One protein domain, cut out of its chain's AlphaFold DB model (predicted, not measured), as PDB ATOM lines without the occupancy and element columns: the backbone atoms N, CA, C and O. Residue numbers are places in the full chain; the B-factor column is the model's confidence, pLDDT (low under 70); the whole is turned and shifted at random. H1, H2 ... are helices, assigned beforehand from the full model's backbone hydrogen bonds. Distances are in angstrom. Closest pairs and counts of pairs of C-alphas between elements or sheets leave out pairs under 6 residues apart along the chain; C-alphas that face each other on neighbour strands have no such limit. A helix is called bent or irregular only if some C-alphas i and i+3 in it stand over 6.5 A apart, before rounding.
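What this domain is: This is residues 2 to 87 of the 154 residues of an uncharacterized protein of Mycobacterium sp. ITM-2017-0098 (UniProt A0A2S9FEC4). Two long helices, H1 and H4, make a loose L: they come near each other close to their first ends, about perpendicular, and the shorter H3 packs on H1 with its steep slant and meets the first part of H4, residues 63 to 68, near its own last residue, Tyr 56. H2 is a small cap near the far end of H1, a loop of residues 34 to 45 leads from it back to H3, and the last part of H4 with the tail after it, residues 76 to 87, sticks out as an arm. The printed part has 86 residues with four named helices, in the order H1, H2, H3, H4, and no named strand; the class is all helix. The whole is loose, with a radius of gyration of the C-alphas of 15.3 A, and elongated, spanning 54 by 35 by 23 A.

How they stand to each other: H1, residues 8 to 24, and H2, residues 27 to 33, are close but not clearly touching; their closest C-alphas, those of Leu 22 and Leu 30, are 7.3 A apart. They run opposite ways at a shallow tilt of 11 degrees. H3, residues 46 to 56, touches H1 at residues 15 to 22 of H1 alone, and the closest C-alphas, those of Ala 19 and Pro 46, are 4.1 A apart. These two run opposite ways at a steep tilt of 66 degrees. H4, residues 61 to 82, touches H3 with its residues 63 to 68 alone; the closest C-alphas, those of Tyr 56 and Phe 64, are 5.8 A apart. H3 and H4 run opposite ways at a steep tilt of 47 degrees. H1 and H4 are close but not clearly touching, about perpendicular at 86 degrees, with their closest C-alphas, those of Ile 12 and Ala 65, 7.6 A apart. H2 is apart from both H3 and H4. In H2, H3 and H4 every O i to N i+4 pair is within hydrogen-bond range; in H1 10 of 13 are.

Where its parts are: H1 begins at C-alpha 8, (1.032, -23.188, -17.291), and is 25.3 A long from first to last C-alpha. It is neither bent nor irregular, but only just: C-alphas 20 and 23 are 6.2 A apart. H2 has seven residues, Gly 27 to Phe 33. H3 begins at C-alpha 46, (6.159, -23.993, -33.967), and is 15.3 A long. H4, the longest helix with 22 residues, is 31.7 A long and ends at C-alpha 82, (19.234, -4.482, -28.135).

The domain as a whole: The C-alphas of His 2 and Glu 87, the two farthest apart, are 54.9 A from each other. Without residues 76 to 87, which stand free, the body spans 35 by 33 by 22 A. The printed part has no cut. The link from H2 to H3, 12 residues, is long; those from H1 to H2 and from H3 to H4 are tight. The mean pLDDT of the printed part is 84.2, and residues 2 to 6 and 36 to 41 are under 70.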
ATOM      1  N   HIS A   2     -11.553 -35.912 -17.437       38.03
ATOM      2  CA  HIS A   2     -10.613 -35.011 -18.110       38.03
ATOM      3  C   HIS A   2     -10.320 -33.866 -17.144       38.03
ATOM      4  O   HIS A   2     -11.208 -33.071 -16.846       38.03
ATOM      5  N   ALA A   3      -9.110 -33.835 -16.589       44.47
ATOM      6  CA  ALA A   3      -8.643 -32.657 -15.880       44.47
ATOM      7  C   ALA A   3      -8.576 -31.521 -16.907       44.47
ATOM      8  O   ALA A   3      -7.843 -31.619 -17.888       44.47
ATOM      9  N   ALA A   4      -9.385 -30.480 -16.720       55.09
ATOM     10  CA  ALA A   4      -9.230 -29.258 -17.488       55.09
ATOM     11  C   ALA A   4      -7.862 -28.670 -17.118       55.09
ATOM     12  O   ALA A   4      -7.669 -28.218 -15.989       55.09
ATOM     13  N   HIS A   5      -6.895 -28.746 -18.034       55.44
ATOM     14  CA  HIS A   5      -5.592 -28.121 -17.833       55.44
ATOM     15  C   HIS A   5      -5.811 -26.624 -17.594       55.44
ATOM     16  O   HIS A   5      -6.454 -25.948 -18.397       55.44
ATOM     17  N   SER A   6      -5.311 -26.112 -16.471       69.00
ATOM     18  CA  SER A   6      -5.376 -24.690 -16.126       69.00
ATOM     19  C   SER A   6      -3.973 -24.168 -15.823       69.00
ATOM     20  O   SER A   6      -3.083 -24.922 -15.428       69.00
ATOM     21  N   GLY A   7      -3.738 -22.876 -16.058       77.38
ATOM     22  CA  GLY A   7      -2.425 -22.266 -15.842       77.38
ATOM     23  C   GLY A   7      -1.374 -22.684 -16.878       77.38
ATOM     24  O   GLY A   7      -1.649 -22.712 -18.075       77.38
ATOM     25  N   VAL A   8      -0.147 -22.961 -16.428       82.06
ATOM     26  CA  VAL A   8       1.032 -23.188 -17.291       82.06
ATOM     27  C   VAL A   8       0.865 -24.397 -18.217       82.06
ATOM     28  O   VAL A   8       1.266 -24.333 -19.376       82.06
ATOM     29  N   GLU A   9       0.222 -25.469 -17.751       86.12
ATOM     30  CA  GLU A   9      -0.007 -26.677 -18.556       86.12
ATOM     31  C   GLU A   9      -0.865 -26.397 -19.794       86.12
ATOM     32  O   GLU A   9      -0.582 -26.915 -20.872       86.12
ATOM     33  N   ALA A  10      -1.882 -25.538 -19.662       84.62
ATOM     34  CA  ALA A  10      -2.733 -25.147 -20.782       84.62
ATOM     35  C   ALA A  10      -1.942 -24.356 -21.832       84.62
ATOM     36  O   ALA A  10      -2.050 -24.624 -23.028       84.62
ATOM     37  N   TRP A  11      -1.097 -23.423 -21.384       86.19
ATOM     38  CA  TRP A  11      -0.223 -22.654 -22.272       86.19
ATOM     39  C   TRP A  11       0.791 -23.543 -22.993       86.19
ATOM     40  O   TRP A  11       0.968 -23.410 -24.203       86.19
ATOM     41  N   ILE A  12       1.393 -24.500 -22.282       90.00
ATOM     42  CA  ILE A  12       2.259 -25.518 -22.885       90.00
ATOM     43  C   ILE A  12       1.487 -26.338 -23.923       90.00
ATOM     44  O   ILE A  12       1.979 -26.539 -25.031       90.00
ATOM     45  N   GLY A  13       0.264 -26.764 -23.601       88.88
ATOM     46  CA  GLY A  13      -0.601 -27.492 -24.526       88.88
ATOM     47  C   GLY A  13      -0.865 -26.721 -25.821       88.88
ATOM     48  O   GLY A  13      -0.785 -27.301 -26.900       88.88
ATOM     49  N   ILE A  14      -1.101 -25.408 -25.738       88.94
ATOM     50  CA  ILE A  14      -1.284 -24.546 -26.918       88.94
ATOM     51  C   ILE A  14      -0.010 -24.493 -27.770       88.94
ATOM     52  O   ILE A  14      -0.084 -24.638 -28.992       88.94
ATOM     53  N   LEU A  15       1.158 -24.320 -27.145       90.31
ATOM     54  CA  LEU A  15       2.440 -24.292 -27.855       90.31
ATOM     55  C   LEU A  15       2.713 -25.626 -28.567       90.31
ATOM     56  O   LEU A  15       3.059 -25.639 -29.749       90.31
ATOM     57  N   LEU A  16       2.503 -26.748 -27.874       91.44
ATOM     58  CA  LEU A  16       2.675 -28.090 -28.434       91.44
ATOM     59  C   LEU A  16       1.682 -28.374 -29.564       91.44
ATOM     60  O   LEU A  16       2.061 -28.940 -30.586       91.44
ATOM     61  N   LEU A  17       0.428 -27.935 -29.430       91.50
ATOM     62  CA  LEU A  17      -0.559 -28.049 -30.503       91.50
ATOM     63  C   LEU A  17      -0.101 -27.299 -31.761       91.50
ATOM     64  O   LEU A  17      -0.237 -27.817 -32.867       91.50
ATOM     65  N   GLY A  18       0.463 -26.098 -31.598       88.62
ATOM     66  CA  GLY A  18       1.060 -25.348 -32.701       88.62
ATOM     67  C   GLY A  18       2.211 -26.107 -33.366       88.62
ATOM     68  O   GLY A  18       2.255 -26.191 -34.592       88.62
ATOM     69  N   ALA A  19       3.093 -26.707 -32.565       90.88
ATOM     70  CA  ALA A  19       4.217 -27.510 -33.039       90.88
ATOM     71  C   ALA A  19       3.777 -28.744 -33.842       90.88
ATOM     72  O   ALA A  19       4.292 -28.976 -34.932       90.88
ATOM     73  N   PHE A  20       2.800 -29.510 -33.355       92.44
ATOM     74  CA  PHE A  20       2.325 -30.709 -34.058       92.44
ATOM     75  C   PHE A  20       1.508 -30.388 -35.312       92.44
ATOM     76  O   PHE A  20       1.501 -31.163 -36.263       92.44
ATOM     77  N   ARG A  21       0.880 -29.208 -35.376       88.62
ATOM     78  CA  ARG A  21       0.171 -28.752 -36.581       88.62
ATOM     79  C   ARG A  21       1.071 -28.492 -37.784       88.62
ATOM     80  O   ARG A  21       0.552 -28.399 -38.893       88.62
ATOM     81  N   LEU A  22       2.388 -28.421 -37.595       88.81
ATOM     82  CA  LEU A  22       3.342 -28.320 -38.698       88.81
ATOM     83  C   LEU A  22       3.176 -29.437 -39.731       88.81
ATOM     84  O   LEU A  22       3.347 -29.184 -40.916       88.81
ATOM     85  N   GLU A  23       2.810 -30.642 -39.296       87.38
ATOM     86  CA  GLU A  23       2.636 -31.806 -40.176       87.38
ATOM     87  C   GLU A  23       1.337 -31.757 -40.999       87.38
ATOM     88  O   GLU A  23       1.128 -32.582 -41.884       87.38
ATOM     89  N   HIS A  24       0.454 -30.796 -40.718       86.88
ATOM     90  CA  HIS A  24      -0.857 -30.671 -41.358       86.88
ATOM     91  C   HIS A  24      -0.945 -29.514 -42.357       86.88
ATOM     92  O   HIS A  24      -1.985 -29.344 -42.996       86.88
ATOM     93  N   PHE A  25       0.109 -28.706 -42.488       85.62
ATOM     94  CA  PHE A  25       0.118 -27.542 -43.364       85.62
ATOM     95  C   PHE A  25       1.237 -27.624 -44.392       85.62
ATOM     96  O   PHE A  25       2.379 -27.945 -44.078       85.62
ATOM     97  N   GLU A  26       0.918 -27.226 -45.620       84.75
ATOM     98  CA  GLU A  26       1.865 -27.148 -46.728       84.75
ATOM     99  C   GLU A  26       1.731 -25.804 -47.459       84.75
ATOM    100  O   GLU A  26       0.773 -25.048 -47.259       84.75
ATOM    101  N   GLY A  27       2.717 -25.485 -48.302       87.06
ATOM    102  CA  GLY A  27       2.676 -24.333 -49.205       87.06
ATOM    103  C   GLY A  27       2.416 -22.989 -48.513       87.06
ATOM    104  O   GLY A  27       3.056 -22.632 -47.520       87.06
ATOM    105  N   GLU A  28       1.482 -22.216 -49.068       84.19
ATOM    106  CA  GLU A  28       1.139 -20.873 -48.582       84.19
ATOM    107  C   GLU A  28       0.489 -20.887 -47.197       84.19
ATOM    108  O   GLU A  28       0.740 -19.983 -46.403       84.19
ATOM    109  N   VAL A  29      -0.277 -21.932 -46.870       83.25
ATOM    110  CA  VAL A  29      -0.921 -22.079 -45.557       83.25
ATOM    111  C   VAL A  29       0.135 -22.241 -44.470       83.25
ATOM    112  O   VAL A  29       0.081 -21.551 -43.454       83.25
ATOM    113  N   LEU A  30       1.143 -23.084 -44.711       85.38
ATOM    114  CA  LEU A  30       2.281 -23.219 -43.804       85.38
ATOM    115  C   LEU A  30       3.047 -21.896 -43.675       85.38
ATOM    116  O   LEU A  30       3.402 -21.489 -42.571       85.38
ATOM    117  N   SER A  31       3.275 -21.193 -44.788       82.44
ATOM    118  CA  SER A  31       3.946 -19.888 -44.774       82.44
ATOM    119  C   SER A  31       3.183 -18.855 -43.936       82.44
ATOM    120  O   SER A  31       3.785 -18.159 -43.117       82.44
ATOM    121  N   ALA A  32       1.858 -18.785 -44.091       81.88
ATOM    122  CA  ALA A  32       0.993 -17.893 -43.328       81.88
ATOM    123  C   ALA A  32       0.950 -18.271 -41.841       81.88
ATOM    124  O   ALA A  32       1.099 -17.398 -40.987       81.88
ATOM    125  N   PHE A  33       0.829 -19.565 -41.528       82.56
ATOM    126  CA  PHE A  33       0.861 -20.085 -40.157       82.56
ATOM    127  C   PHE A  33       2.170 -19.735 -39.433       82.56
ATOM    128  O   PHE A  33       2.161 -19.405 -38.250       82.56
ATOM    129  N   LEU A  34       3.289 -19.734 -40.160       82.38
ATOM    130  CA  LEU A  34       4.607 -19.342 -39.656       82.38
ATOM    131  C   LEU A  34       4.871 -17.823 -39.691       82.38
ATOM    132  O   LEU A  34       5.976 -17.390 -39.368       82.38
ATOM    133  N   GLY A  35       3.894 -17.002 -40.089       78.31
ATOM    134  CA  GLY A  35       4.014 -15.541 -40.075       78.31
ATOM    135  C   GLY A  35       4.746 -14.918 -41.274       78.31
ATOM    136  O   GLY A  35       5.301 -13.831 -41.144       78.31
ATOM    137  N   GLY A  36       4.755 -15.562 -42.446       66.06
ATOM    138  CA  GLY A  36       5.039 -14.887 -43.725       66.06
ATOM    139  C   GLY A  36       6.509 -14.723 -44.144       66.06
ATOM    140  O   GLY A  36       6.770 -14.057 -45.137       66.06
ATOM    141  N   SER A  37       7.458 -15.399 -43.485       56.53
ATOM    142  CA  SER A  37       8.898 -15.484 -43.833       56.53
ATOM    143  C   SER A  37       9.782 -14.248 -43.569       56.53
ATOM    144  O   SER A  37       9.690 -13.230 -44.241       56.53
ATOM    145  N   ALA A  38      10.751 -14.428 -42.658       52.78
ATOM    146  CA  ALA A  38      12.130 -13.899 -42.732       52.78
ATOM    147  C   ALA A  38      13.031 -14.509 -41.636       52.78
ATOM    148  O   ALA A  38      14.239 -14.617 -41.815       52.78
ATOM    149  N   HIS A  39      12.454 -14.960 -40.518       54.38
ATOM    150  CA  HIS A  39      13.201 -15.583 -39.425       54.38
ATOM    151  C   HIS A  39      12.524 -16.903 -39.053       54.38
ATOM    152  O   HIS A  39      11.619 -16.941 -38.231       54.38
ATOM    153  N   ARG A  40      12.916 -17.990 -39.723       56.44
ATOM    154  CA  ARG A  40      12.546 -19.352 -39.308       56.44
ATOM    155  C   ARG A  40      13.411 -19.712 -38.094       56.44
ATOM    156  O   ARG A  40      14.620 -19.494 -38.165       56.44
ATOM    157  N   ARG A  41      12.826 -20.293 -37.038       60.00
ATOM    158  CA  ARG A  41      13.458 -20.630 -35.739       60.00
ATOM    159  C   ARG A  41      13.611 -19.449 -34.775       60.00
ATOM    160  O   ARG A  41      14.634 -19.309 -34.107       60.00
ATOM    161  N   VAL A  42      12.605 -18.585 -34.708       73.38
ATOM    162  CA  VAL A  42      12.462 -17.625 -33.610       73.38
ATOM    163  C   VAL A  42      11.964 -18.379 -32.377       73.38
ATOM    164  O   VAL A  42      11.197 -19.334 -32.481       73.38
ATOM    165  N   TYR A  43      12.416 -17.951 -31.200       78.75
ATOM    166  CA  TYR A  43      11.921 -18.462 -29.923       78.75
ATOM    167  C   TYR A  43      10.390 -18.527 -29.916       78.75
ATOM    168  O   TYR A  43       9.732 -17.560 -30.298       78.75
ATOM    169  N   LEU A  44       9.859 -19.663 -29.457       82.88
ATOM    170  CA  LEU A  44       8.430 -19.991 -29.405       82.88
ATOM    171  C   LEU A  44       7.713 -20.174 -30.755       82.88
ATOM    172  O   LEU A  44       6.504 -20.399 -30.748       82.88
ATOM    173  N   ASP A  45       8.402 -20.142 -31.900       86.88
ATOM    174  CA  ASP A  45       7.756 -20.572 -33.144       86.88
ATOM    175  C   ASP A  45       7.493 -22.093 -33.149       86.88
ATOM    176  O   ASP A  45       8.172 -22.842 -32.434       86.88
ATOM    177  N   PRO A  46       6.528 -22.579 -33.955       89.56
ATOM    178  CA  PRO A  46       6.159 -23.993 -33.967       89.56
ATOM    179  C   PRO A  46       7.322 -24.971 -34.203       89.56
ATOM    180  O   PRO A  46       7.358 -26.032 -33.579       89.56
ATOM    181  N   HIS A  47       8.296 -24.638 -35.062       89.44
ATOM    182  CA  HIS A  47       9.460 -25.500 -35.309       89.44
ATOM    183  C   HIS A  47      10.388 -25.535 -34.102       89.44
ATOM    184  O   HIS A  47      10.915 -26.594 -33.757       89.44
ATOM    185  N   TRP A  48      10.600 -24.383 -33.467       90.00
ATOM    186  CA  TRP A  48      11.410 -24.297 -32.262       90.00
ATOM    187  C   TRP A  48      10.777 -25.101 -31.117       90.00
ATOM    188  O   TRP A  48      11.456 -25.928 -30.506       90.00
ATOM    189  N   VAL A  49       9.466 -24.954 -30.893       91.62
ATOM    190  CA  VAL A  49       8.736 -25.712 -29.863       91.62
ATOM    191  C   VAL A  49       8.786 -27.217 -30.141       91.62
ATOM    192  O   VAL A  49       9.014 -27.992 -29.214       91.62
ATOM    193  N   HIS A  50       8.646 -27.647 -31.401       91.94
ATOM    194  CA  HIS A  50       8.806 -29.057 -31.772       91.94
ATOM    195  C   HIS A  50      10.210 -29.588 -31.428       91.94
ATOM    196  O   HIS A  50      10.362 -30.716 -30.948       91.94
ATOM    197  N   GLY A  51      11.247 -28.776 -31.658       91.50
ATOM    198  CA  GLY A  51      12.622 -29.091 -31.273       91.50
ATOM    199  C   GLY A  51      12.757 -29.314 -29.766       91.50
ATOM    200  O   GLY A  51      13.231 -30.370 -29.349       91.50
ATOM    201  N   GLN A  52      12.245 -28.380 -28.960       92.12
ATOM    202  CA  GLN A  52      12.248 -28.505 -27.498       92.12
ATOM    203  C   GLN A  52      11.450 -29.727 -27.030       92.12
ATOM    204  O   GLN A  52      11.903 -30.464 -26.159       92.12
ATOM    205  N   TYR A  53      10.282 -29.990 -27.625       92.00
ATOM    206  CA  TYR A  53       9.507 -31.192 -27.321       92.00
ATOM    207  C   TYR A  53      10.336 -32.454 -27.573       92.00
ATOM    208  O   TYR A  53      10.400 -33.329 -26.716       92.00
ATOM    209  N   THR A  54      11.020 -32.529 -28.714       93.75
ATOM    210  CA  THR A  54      11.835 -33.694 -29.078       93.75
ATOM    211  C   THR A  54      12.977 -33.923 -28.084       93.75
ATOM    212  O   THR A  54      13.207 -35.064 -27.685       93.75
ATOM    213  N   GLU A  55      13.646 -32.853 -27.653       93.69
ATOM    214  CA  GLU A  55      14.756 -32.891 -26.691       93.69
ATOM    215  C   GLU A  55      14.298 -33.299 -25.279       93.69
ATOM    216  O   GLU A  55      14.963 -34.075 -24.589       93.69
ATOM    217  N   TYR A  56      13.132 -32.819 -24.843       94.12
ATOM    218  CA  TYR A  56      12.639 -33.012 -23.476       94.12
ATOM    219  C   TYR A  56      11.579 -34.113 -23.342       94.12
ATOM    220  O   TYR A  56      11.129 -34.374 -22.229       94.12
ATOM    221  N   ARG A  57      11.197 -34.813 -24.420       92.44
ATOM    222  CA  ARG A  57      10.116 -35.823 -24.401       92.44
ATOM    223  C   ARG A  57      10.307 -36.956 -23.390       92.44
ATOM    224  O   ARG A  57       9.335 -37.590 -23.000       92.44
ATOM    225  N   SER A  58      11.552 -37.260 -23.020       94.62
ATOM    226  CA  SER A  58      11.889 -38.296 -22.033       94.62
ATOM    227  C   SER A  58      12.077 -37.747 -20.617       94.62
ATOM    228  O   SER A  58      12.440 -38.502 -19.718       94.62
ATOM    229  N   ARG A  59      11.900 -36.436 -20.424       93.88
ATOM    230  CA  ARG A  59      12.018 -35.739 -19.140       93.88
ATOM    231  C   ARG A  59      10.634 -35.415 -18.580       93.88
ATOM    232  O   ARG A  59       9.612 -35.702 -19.201       93.88
ATOM    233  N   SER A  60      10.596 -34.844 -17.380       92.44
ATOM    234  CA  SER A  60       9.331 -34.418 -16.788       92.44
ATOM    235  C   SER A  60       8.759 -33.194 -17.517       92.44
ATOM    236  O   SER A  60       9.494 -32.397 -18.103       92.44
ATOM    237  N   LEU A  61       7.438 -32.995 -17.429       88.56
ATOM    238  CA  LEU A  61       6.790 -31.767 -17.910       88.56
ATOM    239  C   LEU A  61       7.357 -30.515 -17.216       88.56
ATOM    240  O   LEU A  61       7.441 -29.456 -17.832       88.56
ATOM    241  N   GLY A  62       7.781 -30.648 -15.955       90.25
ATOM    242  CA  GLY A  62       8.442 -29.580 -15.206       90.25
ATOM    243  C   GLY A  62       9.775 -29.167 -15.827       90.25
ATOM    244  O   GLY A  62      10.008 -27.977 -16.004       90.25
ATOM    245  N   ASP A  63      10.608 -30.126 -16.242       91.88
ATOM    246  CA  ASP A  63      11.886 -29.827 -16.904       91.88
ATOM    247  C   ASP A  63      11.676 -29.094 -18.232       91.88
ATOM    248  O   ASP A  63      12.395 -28.145 -18.544       91.88
ATOM    249  N   PHE A  64      10.665 -29.513 -19.000       91.06
ATOM    250  CA  PHE A  64      10.277 -28.832 -20.232       91.06
ATOM    251  C   PHE A  64       9.802 -27.399 -19.957       91.06
ATOM    252  O   PHE A  64      10.225 -26.465 -20.636       91.06
ATOM    253  N   ALA A  65       8.963 -27.207 -18.934       90.56
ATOM    254  CA  ALA A  65       8.480 -25.889 -18.538       90.56
ATOM    255  C   ALA A  65       9.624 -24.963 -18.092       90.56
ATOM    256  O   ALA A  65       9.666 -23.809 -18.511       90.56
ATOM    257  N   CYS A  66      10.568 -25.461 -17.288       91.06
ATOM    258  CA  CYS A  66      11.750 -24.703 -16.874       91.06
ATOM    259  C   CYS A  66      12.597 -24.285 -18.079       91.06
ATOM    260  O   CYS A  66      12.911 -23.106 -18.207       91.06
ATOM    261  N   ALA A  67      12.882 -25.210 -19.000       89.88
ATOM    262  CA  ALA A  67      13.651 -24.903 -20.204       89.88
ATOM    263  C   ALA A  67      12.977 -23.827 -21.070       89.88
ATOM    264  O   ALA A  67      13.630 -22.880 -21.503       89.88
ATOM    265  N   LEU A  68      11.655 -23.926 -21.268       90.38
ATOM    266  CA  LEU A  68      10.881 -22.896 -21.965       90.38
ATOM    267  C   LEU A  68      11.010 -21.526 -21.291       90.38
ATOM    268  O   LEU A  68      11.230 -20.524 -21.972       90.38
ATOM    269  N   VAL A  69      10.859 -21.473 -19.965       89.69
ATOM    270  CA  VAL A  69      10.956 -20.224 -19.202       89.69
ATOM    271  C   VAL A  69      12.360 -19.632 -19.308       89.69
ATOM    272  O   VAL A  69      12.477 -18.446 -19.609       89.69
ATOM    273  N   ASP A  70      13.412 -20.430 -19.141       90.12
ATOM    274  CA  ASP A  70      14.803 -19.974 -19.249       90.12
ATOM    275  C   ASP A  70      15.089 -19.353 -20.625       90.12
ATOM    276  O   ASP A  70      15.668 -18.266 -20.732       90.12
ATOM    277  N   ASP A  71      14.605 -19.995 -21.686       89.44
ATOM    278  CA  ASP A  71      14.728 -19.506 -23.054       89.44
ATOM    279  C   ASP A  71      13.957 -18.192 -23.286       89.44
ATOM    280  O   ASP A  71      14.470 -17.261 -23.922       89.44
ATOM    281  N   MET A  72      12.747 -18.068 -22.728       87.81
ATOM    282  CA  MET A  72      11.957 -16.831 -22.773       87.81
ATOM    283  C   MET A  72      12.639 -15.683 -22.017       87.81
ATOM    284  O   MET A  72      12.680 -14.555 -22.518       87.81
ATOM    285  N   LEU A  73      13.212 -15.962 -20.844       88.75
ATOM    286  CA  LEU A  73      13.971 -14.991 -20.052       88.75
ATOM    287  C   LEU A  73      15.208 -14.508 -20.815       88.75
ATOM    288  O   LEU A  73      15.428 -13.299 -20.947       88.75
ATOM    289  N   ALA A  74      15.975 -15.436 -21.393       87.88
ATOM    290  CA  ALA A  74      17.150 -15.119 -22.198       87.88
ATOM    291  C   ALA A  74      16.790 -14.258 -23.421       87.88
ATOM    292  O   ALA A  74      17.488 -13.287 -23.738       87.88
ATOM    293  N   GLN A  75      15.684 -14.577 -24.098       86.75
ATOM    294  CA  GLN A  75      15.200 -13.804 -25.237       86.75
ATOM    295  C   GLN A  75      14.736 -12.401 -24.826       86.75
ATOM    296  O   GLN A  75      15.105 -11.423 -25.483       86.75
ATOM    297  N   SER A  76      13.972 -12.284 -23.739       85.44
ATOM    298  CA  SER A  76      13.520 -10.996 -23.201       85.44
ATOM    299  C   SER A  76      14.708 -10.089 -22.869       85.44
ATOM    300  O   SER A  76      14.781  -8.949 -23.341       85.44
ATOM    301  N   HIS A  77      15.710 -10.632 -22.175       87.62
ATOM    302  CA  HIS A  77      16.939  -9.917 -21.845       87.62
ATOM    303  C   HIS A  77      17.699  -9.453 -23.098       87.62
ATOM    304  O   HIS A  77      18.068  -8.283 -23.211       87.62
ATOM    305  N   ARG A  78      17.867 -10.332 -24.096       87.62
ATOM    306  CA  ARG A  78      18.521  -9.994 -25.373       87.62
ATOM    307  C   ARG A  78      17.808  -8.852 -26.099       87.62
ATOM    308  O   ARG A  78      18.457  -7.946 -26.625       87.62
ATOM    309  N   VAL A  79      16.475  -8.879 -26.137       87.06
ATOM    310  CA  VAL A  79      15.665  -7.826 -26.767       87.06
ATOM    311  C   VAL A  79      15.785  -6.508 -26.006       87.06
ATOM    312  O   VAL A  79      15.916  -5.464 -26.647       87.06
ATOM    313  N   ALA A  80      15.765  -6.545 -24.672       88.88
ATOM    314  CA  ALA A  80      15.943  -5.362 -23.839       88.88
ATOM    315  C   ALA A  80      17.309  -4.712 -24.093       88.88
ATOM    316  O   ALA A  80      17.364  -3.525 -24.411       88.88
ATOM    317  N   LEU A  81      18.394  -5.498 -24.067       90.12
ATOM    318  CA  LEU A  81      19.747  -5.012 -24.353       90.12
ATOM    319  C   LEU A  81      19.867  -4.414 -25.756       90.12
ATOM    320  O   LEU A  81      20.466  -3.359 -25.927       90.12
ATOM    321  N   ARG A  82      19.246  -5.032 -26.768       88.88
ATOM    322  CA  ARG A  82      19.234  -4.482 -28.135       88.88
ATOM    323  C   ARG A  82      18.538  -3.119 -28.221       88.88
ATOM    324  O   ARG A  82      18.861  -2.323 -29.095       88.88
ATOM    325  N   LYS A  83      17.551  -2.870 -27.359       90.12
ATOM    326  CA  LYS A  83      16.806  -1.603 -27.277       90.12
ATOM    327  C   LYS A  83      17.428  -0.606 -26.296       90.12
ATOM    328  O   LYS A  83      16.895   0.493 -26.139       90.12
ATOM    329  N   MET A  84      18.500  -0.997 -25.613       93.94
ATOM    330  CA  MET A  84      19.194  -0.144 -24.665       93.94
ATOM    331  C   MET A  84      19.749   1.081 -25.383       93.94
ATOM    332  O   MET A  84      20.290   0.985 -26.486       93.94
ATOM    333  N   ARG A  85      19.630   2.238 -24.740       94.00
ATOM    334  CA  ARG A  85      20.211   3.489 -25.228       94.00
ATOM    335  C   ARG A  85      20.944   4.209 -24.111       94.00
ATOM    336  O   ARG A  85      20.625   4.028 -22.937       94.00
ATOM    337  N   VAL A  86      21.915   5.022 -24.499       95.12
ATOM    338  CA  VAL A  86      22.632   5.920 -23.598       95.12
ATOM    339  C   VAL A  86      22.225   7.338 -23.966       95.12
ATOM    340  O   VAL A  86      22.362   7.745 -25.118       95.12
ATOM    341  N   GLU A  87      21.667   8.055 -23.002       96.12
ATOM    342  CA  GLU A  87      21.264   9.448 -23.159       96.12
ATOM    343  C   GLU A  87      22.493  10.374 -23.144       96.12
ATOM    344  O   GLU A  87      23.578  10.003 -22.691       96.12
TER     345      GLU A  87